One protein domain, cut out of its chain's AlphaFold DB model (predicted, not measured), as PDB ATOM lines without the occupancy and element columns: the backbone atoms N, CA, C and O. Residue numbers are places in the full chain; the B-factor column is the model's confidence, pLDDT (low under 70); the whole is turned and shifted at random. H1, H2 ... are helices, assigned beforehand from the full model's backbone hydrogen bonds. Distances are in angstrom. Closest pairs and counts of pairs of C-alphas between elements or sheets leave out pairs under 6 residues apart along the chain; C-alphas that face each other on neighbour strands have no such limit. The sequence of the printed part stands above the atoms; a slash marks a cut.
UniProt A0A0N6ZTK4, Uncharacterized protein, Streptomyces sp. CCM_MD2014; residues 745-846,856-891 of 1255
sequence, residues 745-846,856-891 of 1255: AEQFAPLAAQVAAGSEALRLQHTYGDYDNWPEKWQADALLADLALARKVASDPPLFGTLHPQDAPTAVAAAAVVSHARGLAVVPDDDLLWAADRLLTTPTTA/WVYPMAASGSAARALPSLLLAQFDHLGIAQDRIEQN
ATOM      1  N   ALA A 745      14.444   6.660  48.419       75.75
ATOM      2  CA  ALA A 745      15.871   6.923  48.242       75.75
ATOM      3  C   ALA A 745      16.179   7.556  46.874       75.75
ATOM      4  O   ALA A 745      16.943   8.519  46.806       75.75
ATOM      5  N   GLU A 746      15.550   7.068  45.802       79.81
ATOM      6  CA  GLU A 746      15.677   7.612  44.446       79.81
ATOM      7  C   GLU A 746      15.122   9.038  44.345       79.81
ATOM      8  O   GLU A 746      15.767   9.902  43.751       79.81
ATOM      9  N   GLN A 747      13.981   9.327  44.980       77.69
ATOM     10  CA  GLN A 747      13.392  10.671  44.983       77.69
ATOM     11  C   GLN A 747      14.183  11.680  45.836       77.69
ATOM     12  O   GLN A 747      14.210  12.870  45.517       77.69
ATOM     13  N   PHE A 748      14.853  11.230  46.903       71.75
ATOM     14  CA  PHE A 748      15.705  12.081  47.740       71.75
ATOM     15  C   PHE A 748      17.138  12.234  47.227       71.75
ATOM     16  O   PHE A 748      17.803  13.184  47.636       71.75
ATOM     17  N   ALA A 749      17.629  11.349  46.354       75.88
ATOM     18  CA  ALA A 749      18.996  11.415  45.836       75.88
ATOM     19  C   ALA A 749      19.348  12.785  45.209       75.88
ATOM     20  O   ALA A 749      20.423  13.305  45.528       75.88
ATOM     21  N   PRO A 750      18.462  13.442  44.425       76.12
ATOM     22  CA  PRO A 750      18.697  14.805  43.949       76.12
ATOM     23  C   PRO A 750      18.829  15.821  45.090       76.12
ATOM     24  O   PRO A 750      19.746  16.638  45.080       76.12
ATOM     25  N   LEU A 751      17.962  15.756  46.107       70.94
ATOM     26  CA  LEU A 751      17.998  16.673  47.251       70.94
ATOM     27  C   LEU A 751      19.231  16.442  48.139       70.94
ATOM     28  O   LEU A 751      19.841  17.400  48.598       70.94
ATOM     29  N   ALA A 752      19.625  15.189  48.367       73.25
ATOM     30  CA  ALA A 752      20.829  14.844  49.121       73.25
ATOM     31  C   ALA A 752      22.097  15.333  48.406       73.25
ATOM     32  O   ALA A 752      22.991  15.878  49.051       73.25
ATOM     33  N   ALA A 753      22.146  15.215  47.074       77.81
ATOM     34  CA  ALA A 753      23.212  15.801  46.269       77.81
ATOM     35  C   ALA A 753      23.234  17.337  46.377       77.81
ATOM     36  O   ALA A 753      24.311  17.919  46.485       77.81
ATOM     37  N   GLN A 754      22.062  17.985  46.417       77.88
ATOM     38  CA  GLN A 754      21.927  19.434  46.616       77.88
ATOM     39  C   GLN A 754      22.383  19.885  48.014       77.88
ATOM     40  O   GLN A 754      23.099  20.874  48.126       77.88
ATOM     41  N   VAL A 755      22.040  19.148  49.076       75.06
ATOM     42  CA  VAL A 755      22.507  19.432  50.447       75.06
ATOM     43  C   VAL A 755      24.017  19.234  50.563       75.06
ATOM     44  O   VAL A 755      24.691  20.103  51.102       75.06
ATOM     45  N   ALA A 756      24.566  18.142  50.020       78.31
ATOM     46  CA  ALA A 756      26.009  17.903  50.019       78.31
ATOM     47  C   ALA A 756      26.769  19.000  49.253       78.31
ATOM     48  O   ALA A 756      27.776  19.509  49.741       78.31
ATOM     49  N   ALA A 757      26.255  19.418  48.090       81.00
ATOM     50  CA  ALA A 757      26.800  20.548  47.339       81.00
ATOM     51  C   ALA A 757      26.704  21.870  48.126       81.00
ATOM     52  O   ALA A 757      27.644  22.663  48.105       81.00
ATOM     53  N   GLY A 758      25.610  22.085  48.864       81.94
ATOM     54  CA  GLY A 758      25.425  23.225  49.765       81.94
ATOM     55  C   GLY A 758      26.394  23.250  50.947       81.94
ATOM     56  O   GLY A 758      26.951  24.300  51.264       81.94
ATOM     57  N   SER A 759      26.640  22.099  51.579       80.94
ATOM     58  CA  SER A 759      27.627  21.953  52.655       80.94
ATOM     59  C   SER A 759      29.047  22.230  52.165       80.94
ATOM     60  O   SER A 759      29.794  22.932  52.842       80.94
ATOM     61  N   GLU A 760      29.404  21.745  50.974       86.06
ATOM     62  CA  GLU A 760      30.678  22.090  50.342       86.06
ATOM     63  C   GLU A 760      30.772  23.590  50.033       86.06
ATOM     64  O   GLU A 760      31.794  24.206  50.325       86.06
ATOM     65  N   ALA A 761      29.706  24.221  49.530       85.19
ATOM     66  CA  ALA A 761      29.688  25.668  49.304       85.19
ATOM     67  C   ALA A 761      29.891  26.463  50.610       85.19
ATOM     68  O   ALA A 761      30.710  27.378  50.649       85.19
ATOM     69  N   LEU A 762      29.221  26.085  51.704       82.06
ATOM     70  CA  LEU A 762      29.431  26.702  53.021       82.06
ATOM     71  C   LEU A 762      30.864  26.501  53.527       82.06
ATOM     72  O   LEU A 762      31.478  27.456  54.000       82.06
ATOM     73  N   ARG A 763      31.431  25.294  53.386       88.12
ATOM     74  CA  ARG A 763      32.832  25.026  53.742       88.12
ATOM     75  C   ARG A 763      33.777  25.956  52.981       88.12
ATOM     76  O   ARG A 763      34.654  26.554  53.604       88.12
ATOM     77  N   LEU A 764      33.588  26.108  51.669       88.06
ATOM     78  CA  LEU A 764      34.376  27.024  50.838       88.06
ATOM     79  C   LEU A 764      34.236  28.476  51.319       88.06
ATOM     80  O   LEU A 764      35.243  29.156  51.507       88.06
ATOM     81  N   GLN A 765      33.009  28.936  51.581       84.06
ATOM     82  CA  GLN A 765      32.760  30.282  52.094       84.06
ATOM     83  C   GLN A 765      33.486  30.510  53.425       84.06
ATOM     84  O   GLN A 765      34.273  31.444  53.520       84.06
ATOM     85  N   HIS A 766      33.295  29.645  54.423       80.31
ATOM     86  CA  HIS A 766      33.951  29.771  55.730       80.31
ATOM     87  C   HIS A 766      35.481  29.694  55.649       80.31
ATOM     88  O   HIS A 766      36.164  30.374  56.406       80.31
ATOM     89  N   THR A 767      36.026  28.905  54.720       82.12
ATOM     90  CA  THR A 767      37.482  28.755  54.560       82.12
ATOM     91  C   THR A 767      38.136  30.012  53.968       82.12
ATOM     92  O   THR A 767      39.252  30.364  54.356       82.12
ATOM     93  N   TYR A 768      37.464  30.693  53.030       84.81
ATOM     94  CA  TYR A 768      38.084  31.743  52.206       84.81
ATOM     95  C   TYR A 768      37.464  33.148  52.347       84.81
ATOM     96  O   TYR A 768      38.057  34.128  51.889       84.81
ATOM     97  N   GLY A 769      36.277  33.276  52.948       72.50
ATOM     98  CA  GLY A 769      35.509  34.527  53.008       72.50
ATOM     99  C   GLY A 769      35.615  35.329  54.314       72.50
ATOM    100  O   GLY A 769      35.180  36.482  54.331       72.50
ATOM    101  N   ASP A 770      36.192  34.773  55.383       67.44
ATOM    102  CA  ASP A 770      36.163  35.344  56.747       67.44
ATOM    103  C   ASP A 770      36.885  36.706  56.884       67.44
ATOM    104  O   ASP A 770      37.724  37.075  56.061       67.44
ATOM    105  N   TYR A 771      36.533  37.497  57.905       53.44
ATOM    106  CA  TYR A 771      37.118  38.815  58.193       53.44
ATOM    107  C   TYR A 771      38.607  38.715  58.547       53.44
ATOM    108  O   TYR A 771      39.398  39.558  58.122       53.44
ATOM    109  N   ASP A 772      38.998  37.657  59.261       53.62
ATOM    110  CA  ASP A 772      40.364  37.412  59.740       53.62
ATOM    111  C   ASP A 772      41.202  36.619  58.720       53.62
ATOM    112  O   ASP A 772      41.883  35.641  59.037       53.62
ATOM    113  N   ASN A 773      41.142  37.042  57.454       56.38
ATOM    114  CA  ASN A 773      41.854  36.417  56.341       56.38
ATOM    115  C   ASN A 773      43.375  36.428  56.569       56.38
ATOM    116  O   ASN A 773      44.022  37.468  56.427       56.38
ATOM    117  N   TRP A 774      43.956  35.261  56.860       64.88
ATOM    118  CA  TRP A 774      45.405  35.024  56.842       64.88
ATOM    119  C   TRP A 774      45.720  34.139  55.635       64.88
ATOM    120  O   TRP A 774      45.628  32.913  55.747       64.88
ATOM    121  N   PRO A 775      46.063  34.721  54.470       69.19
ATOM    122  CA  PRO A 775      46.385  33.952  53.273       69.19
ATOM    123  C   PRO A 775      47.471  32.897  53.505       69.19
ATOM    124  O   PRO A 775      47.486  31.870  52.837       69.19
ATOM    125  N   GLU A 776      48.341  33.108  54.496       68.75
ATOM    126  CA  GLU A 776      49.399  32.178  54.893       68.75
ATOM    127  C   GLU A 776      48.862  30.862  55.491       68.75
ATOM    128  O   GLU A 776      49.587  29.870  55.546       68.75
ATOM    129  N   LYS A 777      47.601  30.834  55.948       70.38
ATOM    130  CA  LYS A 777      46.924  29.628  56.452       70.38
ATOM    131  C   LYS A 777      46.254  28.805  55.347       70.38
ATOM    132  O   LYS A 777      45.866  27.665  55.609       70.38
ATOM    133  N   TRP A 778      46.087  29.347  54.140       81.69
ATOM    134  CA  TRP A 778      45.463  28.620  53.037       81.69
ATOM    135  C   TRP A 778      46.440  27.594  52.458       81.69
ATOM    136  O   TRP A 778      47.522  27.933  51.986       81.69
ATOM    137  N   GLN A 779      46.060  26.317  52.484       76.94
ATOM    138  CA  GLN A 779      46.885  25.258  51.907       76.94
ATOM    139  C   GLN A 779      46.781  25.275  50.377       76.94
ATOM    140  O   GLN A 779      45.684  25.152  49.828       76.94
ATOM    141  N   ALA A 780      47.923  25.389  49.693       75.50
ATOM    142  CA  ALA A 780      47.989  25.522  48.235       75.50
ATOM    143  C   ALA A 780      47.332  24.346  47.482       75.50
ATOM    144  O   ALA A 780      46.581  24.572  46.535       75.50
ATOM    145  N   ASP A 781      47.552  23.106  47.933       75.00
ATOM    146  CA  ASP A 781      46.982  21.910  47.291       75.00
ATOM    147  C   ASP A 781      45.455  21.831  47.451       75.00
ATOM    148  O   ASP A 781      44.745  21.446  46.521       75.00
ATOM    149  N   ALA A 782      44.936  22.245  48.612       84.56
ATOM    150  CA  ALA A 782      43.498  22.299  48.863       84.56
ATOM    151  C   ALA A 782      42.823  23.385  48.011       84.56
ATOM    152  O   ALA A 782      41.767  23.139  47.441       84.56
ATOM    153  N   LEU A 783      43.469  24.547  47.848       88.56
ATOM    154  CA  LEU A 783      42.949  25.663  47.054       88.56
ATOM    155  C   LEU A 783      42.746  25.305  45.574       88.56
ATOM    156  O   LEU A 783      41.743  25.702  44.985       88.56
ATOM    157  N   LEU A 784      43.659  24.540  44.964       86.38
ATOM    158  CA  LEU A 784      43.515  24.107  43.566       86.38
ATOM    159  C   LEU A 784      42.352  23.119  43.380       86.38
ATOM    160  O   LEU A 784      41.607  23.214  42.404       86.38
ATOM    161  N   ALA A 785      42.159  22.193  44.325       88.19
ATOM    162  CA  ALA A 785      41.004  21.296  44.316       88.19
ATOM    163  C   ALA A 785      39.689  22.066  44.544       88.19
ATOM    164  O   ALA A 785      38.693  21.842  43.849       88.19
ATOM    165  N   ASP A 786      39.713  23.025  45.468       92.81
ATOM    166  CA  ASP A 786      38.574  23.865  45.820       92.81
ATOM    167  C   ASP A 786      38.193  24.840  44.696       92.81
ATOM    168  O   ASP A 786      37.012  25.129  44.519       92.81
ATOM    169  N   LEU A 787      39.140  25.271  43.853       91.25
ATOM    170  CA  LEU A 787      38.870  26.027  42.621       91.25
ATOM    171  C   LEU A 787      38.017  25.234  41.622       91.25
ATOM    172  O   LEU A 787      37.054  25.766  41.060       91.25
ATOM    173  N   ALA A 788      38.324  23.950  41.421       89.81
ATOM    174  CA  ALA A 788      37.524  23.083  40.554       89.81
ATOM    175  C   ALA A 788      36.098  22.899  41.104       89.81
ATOM    176  O   ALA A 788      35.122  22.910  40.346       89.81
ATOM    177  N   LEU A 789      35.967  22.788  42.428       90.06
ATOM    178  CA  LEU A 789      34.678  22.696  43.108       90.06
ATOM    179  C   LEU A 789      33.886  24.011  43.021       90.06
ATOM    180  O   LEU A 789      32.704  23.990  42.682       90.06
ATOM    181  N   ALA A 790      34.540  25.152  43.228       91.19
ATOM    182  CA  ALA A 790      33.949  26.482  43.118       91.19
ATOM    183  C   ALA A 790      33.411  26.772  41.710       91.19
ATOM    184  O   ALA A 790      32.320  27.327  41.571       91.19
ATOM    185  N   ARG A 791      34.120  26.343  40.655       91.50
ATOM    186  CA  ARG A 791      33.634  26.413  39.263       91.50
ATOM    187  C   ARG A 791      32.336  25.636  39.069       91.50
ATOM    188  O   ARG A 791      31.416  26.146  38.431       91.50
ATOM    189  N   LYS A 792      32.259  24.428  39.635       88.81
ATOM    190  CA  LYS A 792      31.061  23.584  39.578       88.81
ATOM    191  C   LYS A 792      29.888  24.239  40.313       88.81
ATOM    192  O   LYS A 792      28.803  24.320  39.745       88.81
ATOM    193  N   VAL A 793      30.128  24.767  41.516       87.75
ATOM    194  CA  VAL A 793      29.131  25.519  42.301       87.75
ATOM    195  C   VAL A 793      28.669  26.780  41.557       87.75
ATOM    196  O   VAL A 793      27.488  27.095  41.562       87.75
ATOM    197  N   ALA A 794      29.561  27.486  40.859       87.00
ATOM    198  CA  ALA A 794      29.190  28.679  40.097       87.00
ATOM    199  C   ALA A 794      28.319  28.369  38.865       87.00
ATOM    200  O   ALA A 794      27.500  29.200  38.472       87.00
ATOM    201  N   SER A 795      28.522  27.213  38.223       87.31
ATOM    202  CA  SER A 795      27.739  26.783  37.056       87.31
ATOM    203  C   SER A 795      26.404  26.136  37.424       87.31
ATOM    204  O   SER A 795      25.442  26.266  36.673       87.31
ATOM    205  N   ASP A 796      26.368  25.437  38.559       84.38
ATOM    206  CA  ASP A 796      25.216  24.695  39.073       84.38
ATOM    207  C   ASP A 796      25.082  24.979  40.581       84.38
ATOM    208  O   ASP A 796      25.548  24.190  41.413       84.38
ATOM    209  N   PRO A 797      24.558  26.164  40.948       82.81
ATOM    210  CA  PRO A 797      24.482  26.587  42.337       82.81
ATOM    211  C   PRO A 797      23.516  25.704  43.130       82.81
ATOM    212  O   PRO A 797      22.402  25.444  42.662       82.81
ATOM    213  N   PRO A 798      23.896  25.271  44.346       81.44
ATOM    214  CA  PRO A 798      23.020  24.459  45.164       81.44
ATOM    215  C   PRO A 798      21.798  25.265  45.623       81.44
ATOM    216  O   PRO A 798      21.878  26.463  45.889       81.44
ATOM    217  N   LEU A 799      20.662  24.583  45.762       73.12
ATOM    218  CA  LEU A 799      19.400  25.160  46.242       73.12
ATOM    219  C   LEU A 799      19.446  25.571  47.726       73.12
ATOM    220  O   LEU A 799      18.615  26.358  48.169       73.12
ATOM    221  N   PHE A 800      20.392  25.022  48.493       69.62
ATOM    222  CA  PHE A 800      20.587  25.252  49.927       69.62
ATOM    223  C   PHE A 800      22.079  25.481  50.203       69.62
ATOM    224  O   PHE A 800      22.911  24.931  49.487       69.62
ATOM    225  N   GLY A 801      22.436  26.236  51.245       74.12
ATOM    226  CA  GLY A 801      23.837  26.481  51.605       74.12
ATOM    227  C   GLY A 801      24.092  27.933  51.995       74.12
ATOM    228  O   GLY A 801      23.567  28.395  53.005       74.12
ATOM    229  N   THR A 802      24.917  28.629  51.214       67.81
ATOM    230  CA  THR A 802      25.286  30.033  51.445       67.81
ATOM    231  C   THR A 802      24.082  30.972  51.314       67.81
ATOM    232  O   THR A 802      23.120  30.668  50.609       67.81
ATOM    233  N   LEU A 803      24.146  32.138  51.973       67.62
ATOM    234  CA  LEU A 803      23.089  33.155  51.893       67.62
ATOM    235  C   LEU A 803      22.876  33.618  50.444       67.62
ATOM    236  O   LEU A 803      21.736  33.737  49.988       67.62
ATOM    237  N   HIS A 804      23.971  33.814  49.700       75.31
ATOM    238  CA  HIS A 804      23.935  34.027  48.262       75.31
ATOM    239  C   HIS A 804      24.791  32.990  47.521       75.31
ATOM    240  O   HIS A 804      25.934  32.730  47.911       75.31
ATOM    241  N   PRO A 805      24.306  32.424  46.397       78.94
ATOM    242  CA  PRO A 805      25.045  31.403  45.649       78.94
ATOM    243  C   PRO A 805      26.421  31.839  45.125       78.94
ATOM    244  O   PRO A 805      27.262  30.996  44.825       78.94
ATOM    245  N   GLN A 806      26.653  33.149  44.993       83.06
ATOM    246  CA  GLN A 806      27.913  33.708  44.493       83.06
ATOM    247  C   GLN A 806      28.992  33.838  45.575       83.06
ATOM    248  O   GLN A 806      30.163  33.985  45.239       83.06
ATOM    249  N   ASP A 807      28.634  33.765  46.858       85.56
ATOM    250  CA  ASP A 807      29.573  34.067  47.940       85.56
ATOM    251  C   ASP A 807      30.745  33.079  47.987       85.56
ATOM    252  O   ASP A 807      31.907  33.482  48.003       85.56
ATOM    253  N   ALA A 808      30.453  31.775  47.946       87.94
ATOM    254  CA  ALA A 808      31.478  30.737  47.983       87.94
ATOM    255  C   ALA A 808      32.399  30.754  46.745       87.94
ATOM    256  O   ALA A 808      33.619  30.790  46.925       87.94
ATOM    257  N   PRO A 809      31.881  30.789  45.496       91.62
ATOM    258  CA  PRO A 809      32.739  30.903  44.320       91.62
ATOM    259  C   PRO A 809      33.622  32.152  44.314       91.62
ATOM    260  O   PRO A 809      34.801  32.058  43.964       91.62
ATOM    261  N   THR A 810      33.090  33.309  44.720       90.69
ATOM    262  CA  THR A 810      33.858  34.560  44.741       90.69
ATOM    263  C   THR A 810      34.905  34.571  45.855       90.69
ATOM    264  O   THR A 810      36.003  35.080  45.633       90.69
ATOM    265  N   ALA A 811      34.636  33.957  47.012       89.56
ATOM    266  CA  ALA A 811      35.629  33.789  48.075       89.56
ATOM    267  C   ALA A 811      36.828  32.939  47.615       89.56
ATOM    268  O   ALA A 811      37.978  33.332  47.815       89.56
ATOM    269  N   VAL A 812      36.578  31.822  46.922       92.69
ATOM    270  CA  VAL A 812      37.644  30.966  46.365       92.69
ATOM    271  C   VAL A 812      38.412  31.684  45.250       92.69
ATOM    272  O   VAL A 812      39.641  31.640  45.220       92.69
ATOM    273  N   ALA A 813      37.714  32.399  44.359       93.19
ATOM    274  CA  ALA A 813      38.347  33.215  43.323       93.19
ATOM    275  C   ALA A 813      39.254  34.306  43.924       93.19
ATOM    276  O   ALA A 813      40.384  34.501  43.471       93.19
ATOM    277  N   ALA A 814      38.790  34.977  44.981       91.19
ATOM    278  CA  ALA A 814      39.572  35.957  45.721       91.19
ATOM    279  C   ALA A 814      40.823  35.325  46.353       91.19
ATOM    280  O   ALA A 814      41.922  35.867  46.212       91.19
ATOM    281  N   ALA A 815      40.682  34.156  46.984       91.06
ATOM    282  CA  ALA A 815      41.800  33.424  47.572       91.06
ATOM    283  C   ALA A 815      42.836  32.983  46.526       91.06
ATOM    284  O   ALA A 815      44.036  33.094  46.780       91.06
ATOM    285  N   ALA A 816      42.400  32.551  45.340       92.19
ATOM    286  CA  ALA A 816      43.282  32.187  44.232       92.19
ATOM    287  C   ALA A 816      44.120  33.374  43.742       92.19
ATOM    288  O   ALA A 816      45.344  33.267  43.651       92.19
ATOM    289  N   VAL A 817      43.478  34.523  43.502       92.56
ATOM    290  CA  VAL A 817      44.165  35.749  43.074       92.56
ATOM    291  C   VAL A 817      45.140  36.231  44.147       92.56
ATOM    292  O   VAL A 817      46.298  36.486  43.836       92.56
ATOM    293  N   VAL A 818      44.726  36.304  45.416       90.12
ATOM    294  CA  VAL A 818      45.594  36.774  46.513       90.12
ATOM    295  C   VAL A 818      46.759  35.811  46.779       90.12
ATOM    296  O   VAL A 818      47.886  36.263  46.985       90.12
ATOM    297  N   SER A 819      46.527  34.494  46.747       89.25
ATOM    298  CA  SER A 819      47.581  33.488  46.968       89.25
ATOM    299  C   SER A 819      48.613  33.496  45.850       89.25
ATOM    300  O   SER A 819      49.812  33.454  46.128       89.25
ATOM    301  N   HIS A 820      48.158  33.602  44.596       91.38
ATOM    302  CA  HIS A 820      49.058  33.787  43.466       91.38
ATOM    303  C   HIS A 820      49.832  35.092  43.608       91.38
ATOM    304  O   HIS A 820      51.049  35.113  43.441       91.38
ATOM    305  N   ALA A 821      49.139  36.153  44.037       89.31
ATOM    306  CA  ALA A 821      49.728  37.469  44.125       89.31
ATOM    307  C   ALA A 821      50.850  37.611  45.157       89.31
ATOM    308  O   ALA A 821      51.753  38.430  44.989       89.31
ATOM    309  N   ARG A 822      50.770  36.830  46.235       87.12
ATOM    310  CA  ARG A 822      51.760  36.786  47.318       87.12
ATOM    311  C   ARG A 822      52.820  35.696  47.122       87.12
ATOM    312  O   ARG A 822      53.675  35.530  47.985       87.12
ATOM    313  N   GLY A 823      52.753  34.927  46.032       86.62
ATOM    314  CA  GLY A 823      53.636  33.781  45.799       86.62
ATOM    315  C   GLY A 823      53.403  32.603  46.756       86.62
ATOM    316  O   GLY A 823      54.292  31.773  46.922       86.62
ATOM    317  N   LEU A 824      52.229  32.525  47.392       86.06
ATOM    318  CA  LEU A 824      51.851  31.443  48.312       86.06
ATOM    319  C   LEU A 824      51.408  30.177  47.562       86.06
ATOM    320  O   LEU A 824      51.554  29.070  48.075       86.06
ATOM    321  N   ALA A 825      50.887  30.335  46.341       87.00
ATOM    322  CA  ALA A 825      50.517  29.239  45.449       87.00
ATOM    323  C   ALA A 825      50.736  29.622  43.975       87.00
ATOM    324  O   ALA A 825      50.551  30.773  43.583       87.00
ATOM    325  N   VAL A 826      51.085  28.649  43.132       89.06
ATOM    326  CA  VAL A 826      51.119  28.832  41.671       89.06
ATOM    327  C   VAL A 826      49.797  28.324  41.104       89.06
ATOM    328  O   VAL A 826      49.553  27.120  41.095       89.06
ATOM    329  N   VAL A 827      48.938  29.243  40.665       90.38
ATOM    330  CA  VAL A 827      47.619  28.933  40.102       90.38
ATOM    331  C   VAL A 827      47.729  28.939  38.572       90.38
ATOM    332  O   VAL A 827      48.332  29.869  38.035       90.38
ATOM    333  N   PRO A 828      47.197  27.930  37.855       92.62
ATOM    334  CA  PRO A 828      47.218  27.902  36.392       92.62
ATOM    335  C   PRO A 828      46.509  29.109  35.756       92.62
ATOM    336  O   PRO A 828      45.493  29.574  36.272       92.62
ATOM    337  N   ASP A 829      46.986  29.560  34.591       92.69
ATOM    338  CA  ASP A 829      46.435  30.732  33.885       92.69
ATOM    339  C   ASP A 829      44.928  30.609  33.596       92.69
ATOM    340  O   ASP A 829      44.187  31.577  33.765       92.69
ATOM    341  N   ASP A 830      44.444  29.414  33.239       92.56
ATOM    342  CA  ASP A 830      43.015  29.162  33.003       92.56
ATOM    343  C   ASP A 830      42.164  29.381  34.270       92.56
ATOM    344  O   ASP A 830      41.028  29.866  34.187       92.56
ATOM    345  N   ASP A 831      42.699  29.036  35.446       92.62
ATOM    346  CA  ASP A 831      42.066  29.245  36.756       92.62
ATOM    347  C   ASP A 831      42.134  30.697  37.210       92.62
ATOM    348  O   ASP A 831      41.144  31.214  37.732       92.62
ATOM    349  N   LEU A 832      43.234  31.391  36.916       93.25
ATOM    350  CA  LEU A 832      43.355  32.827  37.152       93.25
ATOM    351  C   LEU A 832      42.402  33.643  36.274       93.25
ATOM    352  O   LEU A 832      41.772  34.572  36.775       93.25
ATOM    353  N   LEU A 833      42.237  33.286  34.995       93.81
ATOM    354  CA  LEU A 833      41.286  33.948  34.094       93.81
ATOM    355  C   LEU A 833      39.842  33.787  34.573       93.81
ATOM    356  O   LEU A 833      39.072  34.749  34.551       93.81
ATOM    357  N   TRP A 834      39.473  32.593  35.042       94.56
ATOM    358  CA  TRP A 834      38.149  32.371  35.622       94.56
ATOM    359  C   TRP A 834      37.961  33.143  36.927       94.56
ATOM    360  O   TRP A 834      36.936  33.802  37.093       94.56
ATOM    361  N   ALA A 835      38.947  33.107  37.827       94.31
ATOM    362  CA  ALA A 835      38.890  33.838  39.086       94.31
ATOM    363  C   ALA A 835      38.759  35.352  38.849       94.31
ATOM    364  O   ALA A 835      37.899  36.000  39.444       94.31
ATOM    365  N   ALA A 836      39.537  35.907  37.915       93.56
ATOM    366  CA  ALA A 836      39.442  37.305  37.515       93.56
ATOM    367  C   ALA A 836      38.063  37.651  36.932       93.56
ATOM    368  O   ALA A 836      37.469  38.653  37.328       93.56
ATOM    369  N   ASP A 837      37.511  36.818  36.042       93.25
ATOM    370  CA  ASP A 837      36.170  37.039  35.490       93.25
ATOM    371  C   ASP A 837      35.082  37.000  36.574       93.25
ATOM    372  O   ASP A 837      34.183  37.841  36.568       93.25
ATOM    373  N   ARG A 838      35.171  36.088  37.553       92.00
ATOM    374  CA  ARG A 838      34.245  36.053  38.700       92.00
ATOM    375  C   ARG A 838      34.307  37.323  39.544       92.00
ATOM    376  O   ARG A 838      33.265  37.905  39.847       92.00
ATOM    377  N   LEU A 839      35.506  37.799  39.880       91.56
ATOM    378  CA  LEU A 839      35.667  39.047  40.636       91.56
ATOM    379  C   LEU A 839      35.110  40.249  39.849       91.56
ATOM    380  O   LEU A 839      34.427  41.089  40.426       91.56
ATOM    381  N   LEU A 840      35.323  40.293  38.529       90.38
ATOM    382  CA  LEU A 840      34.846  41.362  37.636       90.38
ATOM    383  C   LEU A 840      33.346  41.300  37.299       90.38
ATOM    384  O   LEU A 840      32.818  42.248  36.718       90.38
ATOM    385  N   THR A 841      32.670  40.188  37.593       86.75
ATOM    386  CA  THR A 841      31.223  39.991  37.367       86.75
ATOM    387  C   THR A 841      30.423  39.962  38.667       86.75
ATOM    388  O   THR A 841      29.202  39.792  38.640       86.75
ATOM    389  N   THR A 842      31.093  40.150  39.807       81.06
ATOM    390  CA  THR A 842      30.451  40.201  41.119       81.06
ATOM    391  C   THR A 842      29.469  41.380  41.172       81.06
ATOM    392  O   THR A 842      29.851  42.496  40.819       81.06
ATOM    393  N   PRO A 843      28.211  41.174  41.610       68.00
ATOM    394  CA  PRO A 843      27.238  42.254  41.705       68.00
ATOM    395  C   PRO A 843      27.741  43.398  42.594       68.00
ATOM    396  O   PRO A 843      28.186  43.189  43.724       68.00
ATOM    397  N   THR A 844      27.629  44.622  42.083       62.94
ATOM    398  CA  THR A 844      28.002  45.872  42.769       62.94
ATOM    399  C   THR A 844      26.780  46.608  43.331       62.94
ATOM    400  O   THR A 844      26.828  47.802  43.610       62.94
ATOM    401  N   THR A 845      25.669  45.891  43.514       51.09
ATOM    402  CA  THR A 845      24.421  46.386  44.110       51.09
ATOM    403  C   THR A 845      23.962  45.424  45.198       51.09
ATOM    404  O   THR A 845      24.010  44.211  44.983       51.09
ATOM    405  N   ALA A 846      23.477  45.948  46.329       46.31
ATOM    406  CA  ALA A 846      22.847  45.129  47.364       46.31
ATOM    407  C   ALA A 846      21.683  44.304  46.766       46.31
ATOM    408  O   ALA A 846      20.982  44.812  45.879       46.31
ATOM    409  N   TRP A 856      25.015  46.890  58.773       42.75
ATOM    410  CA  TRP A 856      25.497  45.513  59.015       42.75
ATOM    411  C   TRP A 856      26.214  44.922  57.795       42.75
ATOM    412  O   TRP A 856      25.615  44.584  56.775       42.75
ATOM    413  N   VAL A 857      27.534  44.777  57.899       53.06
ATOM    414  CA  VAL A 857      28.382  44.229  56.834       53.06
ATOM    415  C   VAL A 857      28.378  42.713  56.952       53.06
ATOM    416  O   VAL A 857      28.975  42.178  57.879       53.06
ATOM    417  N   TYR A 858      27.746  42.017  56.003       65.06
ATOM    418  CA  TYR A 858      27.929  40.575  55.820       65.06
ATOM    419  C   TYR A 858      29.327  40.328  55.219       65.06
ATOM    420  O   TYR A 858      29.523  40.526  54.018       65.06
ATOM    421  N   PRO A 859      30.340  39.931  56.010       59.19
ATOM    422  CA  PRO A 859      31.739  39.969  55.569       59.19
ATOM    423  C   PRO A 859      32.079  38.913  54.526       59.19
ATOM    424  O   PRO A 859      33.044  39.058  53.778       59.19
ATOM    425  N   MET A 860      31.267  37.857  54.519       70.75
ATOM    426  CA  MET A 860      31.350  36.715  53.624       70.75
ATOM    427  C   MET A 860      30.659  36.979  52.283       70.75
ATOM    428  O   MET A 860      30.582  36.066  51.461       70.75
ATOM    429  N   ALA A 861      30.115  38.185  52.079       78.38
ATOM    430  CA  ALA A 861      29.486  38.575  50.831       78.38
ATOM    431  C   ALA A 861      30.501  38.554  49.686       78.38
ATOM    432  O   ALA A 861      31.635  39.024  49.836       78.38
ATOM    433  N   ALA A 862      30.057  38.133  48.500       84.75
ATOM    434  CA  ALA A 862      30.862  38.172  47.282       84.75
ATOM    435  C   ALA A 862      31.524  39.548  47.045       84.75
ATOM    436  O   ALA A 862      32.702  39.615  46.695       84.75
ATOM    437  N   SER A 863      30.814  40.655  47.299       83.69
ATOM    438  CA  SER A 863      31.360  42.017  47.171       83.69
ATOM    439  C   SER A 863      32.515  42.291  48.147       83.69
ATOM    440  O   SER A 863      33.445  43.018  47.800       83.69
ATOM    441  N   GLY A 864      32.502  41.686  49.341       82.44
ATOM    442  CA  GLY A 864      33.590  41.770  50.318       82.44
ATOM    443  C   GLY A 864      34.834  41.009  49.859       82.44
ATOM    444  O   GLY A 864      35.942  41.544  49.909       82.44
ATOM    445  N   SER A 865      34.661  39.797  49.324       87.31
ATOM    446  CA  SER A 865      35.753  39.024  48.714       87.31
ATOM    447  C   SER A 865      36.342  39.728  47.485       87.31
ATOM    448  O   SER A 865      37.564  39.810  47.348       87.31
ATOM    449  N   ALA A 866      35.493  40.308  46.629       89.44
ATOM    450  CA  ALA A 866      35.924  41.107  45.485       89.44
ATOM    451  C   ALA A 866      36.729  42.340  45.917       89.44
ATOM    452  O   ALA A 866      37.807  42.580  45.375       89.44
ATOM    453  N   ALA A 867      36.273  43.068  46.941       88.25
ATOM    454  CA  ALA A 867      36.986  44.217  47.492       88.25
ATOM    455  C   ALA A 867      38.413  43.880  47.963       88.25
ATOM    456  O   ALA A 867      39.336  44.652  47.707       88.25
ATOM    457  N   ARG A 868      38.622  42.712  48.584       87.00
ATOM    458  CA  ARG A 868      39.948  42.288  49.074       87.00
ATOM    459  C   ARG A 868      40.911  41.852  47.963       87.00
ATOM    460  O   ARG A 868      42.118  41.987  48.138       87.00
ATOM    461  N   ALA A 869      40.408  41.297  46.859       90.88
ATOM    462  CA  ALA A 869      41.248  40.614  45.869       90.88
ATOM    463  C   ALA A 869      41.352  41.318  44.513       90.88
ATOM    464  O   ALA A 869      42.415  41.276  43.896       90.88
ATOM    465  N   LEU A 870      40.288  41.982  44.048       92.81
ATOM    466  CA  LEU A 870      40.235  42.596  42.718       92.81
ATOM    467  C   LEU A 870      41.387  43.588  42.453       92.81
ATOM    468  O   LEU A 870      41.944  43.522  41.355       92.81
ATOM    469  N   PRO A 871      41.834  44.431  43.415       93.62
ATOM    470  CA  PRO A 871      42.998  45.295  43.204       93.62
ATOM    471  C   PRO A 871      44.274  44.540  42.808       93.62
ATOM    472  O   PRO A 871      45.052  45.037  41.999       93.62
ATOM    473  N   SER A 872      44.480  43.316  43.313       92.94
ATOM    474  CA  SER A 872      45.699  42.536  43.049       92.94
ATOM    475  C   SER A 872      45.884  42.188  41.569       92.94
ATOM    476  O   SER A 872      47.017  41.965  41.153       92.94
ATOM    477  N   LEU A 873      44.817  42.209  40.756       93.31
ATOM    478  CA  LEU A 873      44.886  42.002  39.301       93.31
ATOM    479  C   LEU A 873      45.702  43.083  38.562       93.31
ATOM    480  O   LEU A 873      46.034  42.896  37.398       93.31
ATOM    481  N   LEU A 874      46.036  44.197  39.225       91.81
ATOM    482  CA  LEU A 874      46.894  45.268  38.697       91.81
ATOM    483  C   LEU A 874      48.398  44.997  38.899       91.81
ATOM    484  O   LEU A 874      49.233  45.806  38.497       91.81
ATOM    485  N   LEU A 875      48.763  43.896  39.563       91.56
ATOM    486  CA  LEU A 875      50.154  43.522  39.813       91.56
ATOM    487  C   LEU A 875      50.789  42.850  38.588       91.56
ATOM    488  O   LEU A 875      50.131  42.120  37.853       91.56
ATOM    489  N   ALA A 876      52.111  43.008  38.449       88.62
ATOM    490  CA  ALA A 876      52.907  42.544  37.302       88.62
ATOM    491  C   ALA A 876      52.672  41.079  36.893       88.62
ATOM    492  O   ALA A 876      52.738  40.718  35.723       88.62
ATOM    493  N   GLN A 877      52.417  40.225  37.878       89.00
ATOM    494  CA  GLN A 877      52.185  38.791  37.704       89.00
ATOM    495  C   GLN A 877      50.883  38.436  36.977       89.00
ATOM    496  O   GLN A 877      50.675  37.268  36.687       89.00
ATOM    497  N   PHE A 878      50.007  39.406  36.707       91.88
ATOM    498  CA  PHE A 878      48.775  39.205  35.943       91.88
ATOM    499  C   PHE A 878      48.823  39.875  34.559       91.88
ATOM    500  O   PHE A 878      47.881  39.722  33.779       91.88
ATOM    501  N   ASP A 879      49.918  40.571  34.214       88.12
ATOM    502  CA  ASP A 879      50.060  41.325  32.956       88.12
ATOM    503  C   ASP A 879      49.911  40.410  31.718       88.12
ATOM    504  O   ASP A 879      49.383  40.828  30.683       88.12
ATOM    505  N   HIS A 880      50.329  39.140  31.816       89.31
ATOM    506  CA  HIS A 880      50.253  38.159  30.725       89.31
ATOM    507  C   HIS A 880      48.833  37.660  30.430       89.31
ATOM    508  O   HIS A 880      48.597  37.149  29.336       89.31
ATOM    509  N   LEU A 881      47.885  37.838  31.357       89.12
ATOM    510  CA  LEU A 881      46.500  37.373  31.207       89.12
ATOM    511  C   LEU A 881      45.663  38.260  30.270       89.12
ATOM    512  O   LEU A 881      44.585  37.854  29.840       89.12
ATOM    513  N   GLY A 882      46.130  39.472  29.945       85.06
ATOM    514  CA  GLY A 882      45.468  40.357  28.978       85.06
ATOM    515  C   GLY A 882      44.086  40.872  29.407       85.06
ATOM    516  O   GLY A 882      43.251  41.170  28.552       85.06
ATOM    517  N   ILE A 883      43.822  40.970  30.716       88.62
ATOM    518  CA  ILE A 883      42.552  41.476  31.258       88.62
ATOM    519  C   ILE A 883      42.391  42.959  30.893       88.62
ATOM    520  O   ILE A 883      43.301  43.767  31.081       88.62
ATOM    521  N   ALA A 884      41.220  43.328  30.368       87.88
ATOM    522  CA  ALA A 884      40.946  44.693  29.930       87.88
ATOM    523  C   ALA A 884      40.968  45.675  31.117       87.88
ATOM    524  O   ALA A 884      40.217  45.532  32.083       87.88
ATOM    525  N   GLN A 885      41.851  46.668  31.043       83.50
ATOM    526  CA  GLN A 885      42.150  47.569  32.156       83.50
ATOM    527  C   GLN A 885      40.965  48.478  32.532       83.50
ATOM    528  O   GLN A 885      40.743  48.752  33.709       83.50
ATOM    529  N   ASP A 886      40.169  48.888  31.544       87.25
ATOM    530  CA  ASP A 886      38.935  49.656  31.727       87.25
ATOM    531  C   ASP A 886      37.887  48.880  32.540       87.25
ATOM    532  O   ASP A 886      37.185  49.468  33.363       87.25
ATOM    533  N   ARG A 887      37.822  47.549  32.378       89.44
ATOM    534  CA  ARG A 887      36.949  46.688  33.193       89.44
ATOM    535  C   ARG A 887      37.398  46.635  34.650       89.44
ATOM    536  O   ARG A 887      36.539  46.617  35.532       89.44
ATOM    537  N   ILE A 888      38.708  46.596  34.910       89.62
ATOM    538  CA  ILE A 888      39.243  46.617  36.280       89.62
ATOM    539  C   ILE A 888      38.908  47.963  36.929       89.62
ATOM    540  O   ILE A 888      38.336  47.977  38.015       89.62
ATOM    541  N   GLU A 889      39.168  49.075  36.235       90.62
ATOM    542  CA  GLU A 889      38.895  50.432  36.727       90.62
ATOM    543  C   GLU A 889      37.407  50.674  37.040       90.62
ATOM    544  O   GLU A 889      37.066  51.191  38.102       90.62
ATOM    545  N   GLN A 890      36.492  50.257  36.161       90.12
ATOM    546  CA  GLN A 890      35.050  50.403  36.408       90.12
ATOM    547  C   GLN A 890      34.593  49.634  37.656       90.12
ATOM    548  O   GLN A 890      33.776  50.137  38.431       90.12
ATOM    549  N   ASN A 891      35.130  48.430  37.877       89.94
ATOM    550  CA  ASN A 891      34.775  47.610  39.032       89.94
ATOM    551  C   ASN A 891      35.415  48.116  40.331       89.94
ATOM    552  O   ASN A 891      34.744  48.117  41.361       89.94
TER     553      ASN A 891
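This is residues 745 to 846 and 856 to 891 of the 1255 residues of an uncharacterized protein of Streptomyces sp. CCM_MD2014 (UniProt A0A0N6ZTK4). H3 is the core of a helical body, with H2, H4, H5 and residues 761 to 768 of H1 packed round it, mostly crossed; H1 runs out as a long arm whose residues 745 to 750 stick out. The short H6 and H7 lie toward the opposite end. The printed part has 138 residues with seven named helices, H1 to H7 in chain order, and no named strand: all helix. It is compact, with a radius of gyration of the C-alphas of 15.0 A, and spans 52 by 33 by 28 A.

H1, residues 745 to 768, starts at C-alpha (15.871, 6.923, 48.242), is 33.5 A long and has a kink of 25 degrees near residue 752. H2 is residues 780 to 795, 23.2 A; H3 807 to 821, 20.8 A; H4 829 to 841; H5 862 to 874; H6 876 to 881; H7 885 to 891, ending at C-alpha (34.775, 47.610, 39.032).

H3, the hub, touches H1 at Ala 808 and Gln 765, C-alphas 4.3 A apart. H2 and H3 form a helical hairpin, closest C-alphas Ala 790 and Pro 809, 4.7 A. H4 touches H3 at a steep tilt of 52 degrees, closest C-alphas Ala 835 and Ala 813, 4.3 A. H5 touches H3 at a shallow tilt of 24 degrees, the same way, closest C-alphas Ala 862 and Asp 807, 4.4 A. H7 only just touches H5, with 3 pairs of C-alphas within 8 A, closest Ile 888 and Leu 870, 7.7 A. H6 is close to H4 but not clearly touching, closest C-alphas Leu 881 and Leu 833, 6.9 A. Every O i to N i+4 pair is within hydrogen-bond range in H3, H4 and H7; H1 has 18 of 20, H2 11 of 12, H5 5 of 9, and H6 0 of 2 but 2 of 3 O i to N i+3 pairs.

The C-alphas farthest apart, Ala 745 and Ala 876, are 52.5 A apart. Residues 847 to 855 are not printed; the C-alphas of 846 and 856 across the cut are 12.0 A apart. The links H1 to H2 and H2 to H3 are long. Residues under 70 in pLDDT include 770 to 776, 843 to 846 and 856 to 859.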